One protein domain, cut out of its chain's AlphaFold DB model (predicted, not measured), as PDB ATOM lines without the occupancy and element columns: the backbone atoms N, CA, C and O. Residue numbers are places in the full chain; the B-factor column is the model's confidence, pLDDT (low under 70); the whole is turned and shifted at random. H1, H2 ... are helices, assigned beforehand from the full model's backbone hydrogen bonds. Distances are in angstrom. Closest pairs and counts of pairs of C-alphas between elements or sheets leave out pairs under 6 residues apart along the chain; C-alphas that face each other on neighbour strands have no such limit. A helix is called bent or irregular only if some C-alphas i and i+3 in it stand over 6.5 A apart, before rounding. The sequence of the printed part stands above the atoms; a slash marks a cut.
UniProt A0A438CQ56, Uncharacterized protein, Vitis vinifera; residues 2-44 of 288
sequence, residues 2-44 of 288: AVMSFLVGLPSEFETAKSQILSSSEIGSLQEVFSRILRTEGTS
ATOM      1  N   ALA A   2     149.077 159.660 250.804       73.12
ATOM      2  CA  ALA A   2     150.001 158.806 250.028       73.12
ATOM      3  C   ALA A   2     151.142 159.533 249.274       73.12
ATOM      4  O   ALA A   2     152.265 159.039 249.261       73.12
ATOM      5  N   VAL A   3     150.888 160.715 248.694       74.69
ATOM      6  CA  VAL A   3     151.912 161.491 247.966       74.69
ATOM      7  C   VAL A   3     153.066 161.943 248.870       74.69
ATOM      8  O   VAL A   3     154.221 161.845 248.470       74.69
ATOM      9  N   MET A   4     152.789 162.378 250.103       77.12
ATOM     10  CA  MET A   4     153.844 162.820 251.024       77.12
ATOM     11  C   MET A   4     154.698 161.638 251.489       77.12
ATOM     12  O   MET A   4     155.919 161.739 251.514       77.12
ATOM     13  N   SER A   5     154.077 160.487 251.770       77.25
ATOM     14  CA  SER A   5     154.797 159.243 252.079       77.25
ATOM     15  C   SER A   5     155.674 158.775 250.913       77.25
ATOM     16  O   SER A   5     156.782 158.300 251.138       77.25
ATOM     17  N   PHE A   6     155.208 158.950 249.672       81.94
ATOM     18  CA  PHE A   6     155.994 158.679 248.470       81.94
ATOM     19  C   PHE A   6     157.199 159.629 248.354       81.94
ATOM     20  O   PHE A   6     158.318 159.152 248.206       81.94
ATOM     21  N   LEU A   7     157.005 160.945 248.515       79.56
ATOM     22  CA  LEU A   7     158.090 161.938 248.466       79.56
ATOM     23  C   LEU A   7     159.133 161.770 249.590       79.56
ATOM     24  O   LEU A   7     160.300 162.090 249.386       79.56
ATOM     25  N   VAL A   8     158.743 161.264 250.763       80.88
ATOM     26  CA  VAL A   8     159.675 160.939 251.863       80.88
ATOM     27  C   VAL A   8     160.500 159.677 251.570       80.88
ATOM     28  O   VAL A   8     161.613 159.556 252.069       80.88
ATOM     29  N   GLY A   9     159.985 158.755 250.749       80.25
ATOM     30  CA  GLY A   9     160.667 157.514 250.366       80.25
ATOM     31  C   GLY A   9     161.575 157.610 249.133       80.25
ATOM     32  O   GLY A   9     162.113 156.584 248.716       80.25
ATOM     33  N   LEU A  10     161.728 158.791 248.523       81.44
ATOM     34  CA  LEU A  10     162.610 158.986 247.366       81.44
ATOM     35  C   LEU A  10     164.086 159.112 247.793       81.44
ATOM     36  O   LEU A  10     164.367 159.756 248.805       81.44
ATOM     37  N   PRO A  11     165.039 158.549 247.022       79.38
ATOM     38  CA  PRO A  11     166.466 158.750 247.262       79.38
ATOM     39  C   PRO A  11     166.896 160.204 246.999       79.38
ATOM     40  O   PRO A  11     166.228 160.961 246.291       79.38
ATOM     41  N   SER A  12     168.038 160.593 247.577       76.44
ATOM     42  CA  SER A  12     168.509 161.988 247.642       76.44
ATOM     43  C   SER A  12     168.773 162.644 246.281       76.44
ATOM     44  O   SER A  12     168.710 163.867 246.167       76.44
ATOM     45  N   GLU A  13     169.003 161.848 245.237       79.88
ATOM     46  CA  GLU A  13     169.120 162.300 243.844       79.88
ATOM     47  C   GLU A  13     167.863 163.034 243.332       79.88
ATOM     48  O   GLU A  13     167.959 163.879 242.443       79.88
ATOM     49  N   PHE A  14     166.696 162.796 243.946       78.00
ATOM     50  CA  PHE A  14     165.437 163.465 243.609       78.00
ATOM     51  C   PHE A  14     165.065 164.631 244.544       78.00
ATOM     52  O   PHE A  14     163.960 165.157 244.414       78.00
ATOM     53  N   GLU A  15     165.936 165.099 245.451       78.88
ATOM     54  CA  GLU A  15     165.619 166.247 246.334       78.88
ATOM     55  C   GLU A  15     165.272 167.528 245.548       78.88
ATOM     56  O   GLU A  15     164.370 168.278 245.931       78.88
ATOM     57  N   THR A  16     165.893 167.752 244.386       80.56
ATOM     58  CA  THR A  16     165.548 168.866 243.482       80.56
ATOM     59  C   THR A  16     164.133 168.721 242.904       80.56
ATOM     60  O   THR A  16     163.379 169.689 242.847       80.56
ATOM     61  N   ALA A  17     163.723 167.507 242.526       78.56
ATOM     62  CA  ALA A  17     162.372 167.244 242.027       78.56
ATOM     63  C   ALA A  17     161.326 167.324 243.154       78.56
ATOM     64  O   ALA A  17     160.255 167.905 242.990       78.56
ATOM     65  N   LYS A  18     161.660 166.789 244.330       82.25
ATOM     66  CA  LYS A  18     160.849 166.828 245.550       82.25
ATOM     67  C   LYS A  18     160.594 168.262 246.009       82.25
ATOM     68  O   LYS A  18     159.440 168.619 246.224       82.25
ATOM     69  N   SER A  19     161.626 169.102 246.085       78.88
ATOM     70  CA  SER A  19     161.480 170.525 246.423       78.88
ATOM     71  C   SER A  19     160.651 171.289 245.385       78.88
ATOM     72  O   SER A  19     159.767 172.047 245.779       78.88
ATOM     73  N   GLN A  20     160.820 171.035 244.082       78.56
ATOM     74  CA  GLN A  20     159.959 171.620 243.039       78.56
ATOM     75  C   GLN A  20     158.486 171.196 243.166       78.56
ATOM     76  O   GLN A  20     157.589 172.020 243.001       78.56
ATOM     77  N   ILE A  21     158.217 169.927 243.485       80.12
ATOM     78  CA  ILE A  21     156.851 169.405 243.645       80.12
ATOM     79  C   ILE A  21     156.195 169.973 244.911       80.12
ATOM     80  O   ILE A  21     155.042 170.398 244.851       80.12
ATOM     81  N   LEU A  22     156.936 170.062 246.019       78.19
ATOM     82  CA  LEU A  22     156.484 170.694 247.265       78.19
ATOM     83  C   LEU A  22     156.315 172.219 247.147       78.19
ATOM     84  O   LEU A  22     155.527 172.795 247.889       78.19
ATOM     85  N   SER A  23     157.016 172.863 246.209       79.94
ATOM     86  CA  SER A  23     156.868 174.295 245.905       79.94
ATOM     87  C   SER A  23     155.710 174.599 244.945       79.94
ATOM     88  O   SER A  23     155.407 175.767 244.709       79.94
ATOM     89  N   SER A  24     155.069 173.581 244.360       72.88
ATOM     90  CA  SER A  24     153.914 173.785 243.480       72.88
ATOM     91  C   SER A  24     152.621 173.916 244.288       72.88
ATOM     92  O   SER A  24     152.396 173.164 245.233       72.88
ATOM     93  N   SER A  25     151.771 174.877 243.915       67.75
ATOM     94  CA  SER A  25     150.593 175.294 244.695       67.75
ATOM     95  C   SER A  25     149.515 174.219 244.862       67.75
ATOM     96  O   SER A  25     148.719 174.298 245.793       67.75
ATOM     97  N   GLU A  26     149.491 173.218 243.982       68.88
ATOM     98  CA  GLU A  26     148.578 172.080 244.055       68.88
ATOM     99  C   GLU A  26     149.355 170.766 243.935       68.88
ATOM    100  O   GLU A  26     150.021 170.485 242.931       68.88
ATOM    101  N   ILE A  27     149.251 169.937 244.977       68.62
ATOM    102  CA  ILE A  27     149.817 168.589 244.995       68.62
ATOM    103  C   ILE A  27     148.864 167.674 244.220       68.62
ATOM    104  O   ILE A  27     147.904 167.137 244.773       68.62
ATOM    105  N   GLY A  28     149.146 167.527 242.926       70.81
ATOM    106  CA  GLY A  28     148.397 166.666 242.015       70.81
ATOM    107  C   GLY A  28     148.426 165.177 242.381       70.81
ATOM    108  O   GLY A  28     149.018 164.737 243.373       70.81
ATOM    109  N   SER A  29     147.774 164.364 241.549       79.94
ATOM    110  CA  SER A  29     147.692 162.914 241.769       79.94
ATOM    111  C   SER A  29     149.075 162.241 241.803       79.94
ATOM    112  O   SER A  29     150.044 162.728 241.221       79.94
ATOM    113  N   LEU A  30     149.171 161.061 242.429       78.50
ATOM    114  CA  LEU A  30     150.427 160.299 242.532       78.50
ATOM    115  C   LEU A  30     151.050 160.023 241.142       78.50
ATOM    116  O   LEU A  30     152.263 160.109 240.968       78.50
ATOM    117  N   GLN A  31     150.213 159.786 240.127       77.81
ATOM    118  CA  GLN A  31     150.638 159.600 238.736       77.81
ATOM    119  C   GLN A  31     151.206 160.884 238.106       77.81
ATOM    120  O   GLN A  31     152.140 160.821 237.303       77.81
ATOM    121  N   GLU A  32     150.690 162.054 238.479       78.88
ATOM    122  CA  GLU A  32     151.227 163.339 238.030       78.88
ATOM    123  C   GLU A  32     152.580 163.642 238.685       78.88
ATOM    124  O   GLU A  32     153.522 164.032 237.998       78.88
ATOM    125  N   VAL A  33     152.700 163.389 239.991       81.88
ATOM    126  CA  VAL A  33     153.952 163.506 240.755       81.88
ATOM    127  C   VAL A  33     155.036 162.612 240.148       81.88
ATOM    128  O   VAL A  33     156.127 163.091 239.847       81.88
ATOM    129  N   PHE A  34     154.713 161.349 239.858       80.12
ATOM    130  CA  PHE A  34     155.605 160.421 239.158       80.12
ATOM    131  C   PHE A  34     156.012 160.941 237.765       80.12
ATOM    132  O   PHE A  34     157.189 160.934 237.409       80.12
ATOM    133  N   SER A  35     155.056 161.489 237.005       78.81
ATOM    134  CA  SER A  35     155.317 162.088 235.686       78.81
ATOM    135  C   SER A  35     156.188 163.350 235.751       78.81
ATOM    136  O   SER A  35     156.926 163.632 234.810       78.81
ATOM    137  N   ARG A  36     156.112 164.137 236.835       78.56
ATOM    138  CA  ARG A  36     156.987 165.299 237.061       78.56
ATOM    139  C   ARG A  36     158.423 164.850 237.368       78.56
ATOM    140  O   ARG A  36     159.335 165.379 236.741       78.56
ATOM    141  N   ILE A  37     158.609 163.830 238.213       83.19
ATOM    142  CA  ILE A  37     159.932 163.275 238.569       83.19
ATOM    143  C   ILE A  37     160.673 162.728 237.337       83.19
ATOM    144  O   ILE A  37     161.821 163.103 237.091       83.19
ATOM    145  N   LEU A  38     160.002 161.922 236.506       78.75
ATOM    146  CA  LEU A  38     160.594 161.385 235.270       78.75
ATOM    147  C   LEU A  38     161.006 162.485 234.274       78.75
ATOM    148  O   LEU A  38     161.990 162.344 233.552       78.75
ATOM    149  N   ARG A  39     160.274 163.609 234.231       74.06
ATOM    150  CA  ARG A  39     160.649 164.757 233.388       74.06
ATOM    151  C   ARG A  39     161.877 165.492 233.927       74.06
ATOM    152  O   ARG A  39     162.716 165.896 233.126       74.06
ATOM    153  N   THR A  40     162.009 165.633 235.248       68.75
ATOM    154  CA  THR A  40     163.199 166.252 235.857       68.75
ATOM    155  C   THR A  40     164.468 165.418 235.662       68.75
ATOM    156  O   THR A  40     165.512 165.995 235.372       68.75
ATOM    157  N   GLU A  41     164.378 164.083 235.700       63.91
ATOM    158  CA  GLU A  41     165.499 163.172 235.405       63.91
ATOM    159  C   GLU A  41     166.069 163.414 233.993       63.91
ATOM    160  O   GLU A  41     167.272 163.631 233.818       63.91
ATOM    161  N   GLY A  42     165.182 163.490 232.991       56.16
ATOM    162  CA  GLY A  42     165.552 163.776 231.603       56.16
ATOM    163  C   GLY A  42     166.255 165.126 231.414       56.16
ATOM    164  O   GLY A  42     167.132 165.241 230.561       56.16
ATOM    165  N   THR A  43     165.930 166.140 232.223       53.66
ATOM    166  CA  THR A  43     166.631 167.435 232.191       53.66
ATOM    167  C   THR A  43     167.930 167.448 232.993       53.66
ATOM    168  O   THR A  43     168.884 168.088 232.559       53.66
ATOM    169  N   SER A  44     168.021 166.729 234.116       51.97
ATOM    170  CA  SER A  44     169.235 166.695 234.947       51.97
ATOM    171  C   SER A  44     170.409 166.015 234.238       51.97
ATOM    172  O   SER A  44     171.535 166.495 234.338       51.97
TER     173      SER A  44
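What this domain is: This is residues 2 to 44 of the 288 residues of an uncharacterized protein of Vitis vinifera (UniProt A0A438CQ56). A long helix, H3, makes the longest axis; H2 packs obliquely across its middle, and short H1 comes near its first residues. The 43 printed residues, with three named helices in the order H1, H2, H3 and no named strand, are all helix by class. The whole is compact, with a radius of gyration of the C-alphas of 9.5 A, spanning 24 by 17 by 17 A.

Where its parts are: Find C-alpha 2 at (150.001, 158.806, 250.028), where H1, residues 2 to 8, begins; it runs 10.1 A. H2, residues 12 to 22, runs 14.9 A and is irregular: C-alphas 13 and 16 are 7.5 A apart. H3, residues 30 to 44, runs 21.3 A to C-alpha 44 at (169.235, 166.695, 234.947).

How they stand to each other: H1 and H2 are close but not clearly touching; their closest C-alphas, of Leu 7 and Lys 18, are 6.3 A apart. H1 only just touches H3, with 3 pairs of C-alphas within 8 A, closest Val 3 and Leu 30 at 5.8 A; H3 does so with residues 30 to 33 alone. They run the same way at a shallow tilt of 31 degrees. H2 touches H3, closest at the C-alphas of Ala 17 and Ile 37, 5.8 A, opposite ways at a steep tilt of 57 degrees. Every O i to N i+4 pair is within hydrogen-bond range in H1 and H3, and 5 of 7 in H2.

The domain as a whole: The farthest C-alphas, of Ala 2 and Thr 43, are 25.9 A apart. The printed part has no cut; the link H1 to H2 is tight, H2 to H3 short. Look for pLDDT under 70 at residues 25 to 27 and 40 to 44.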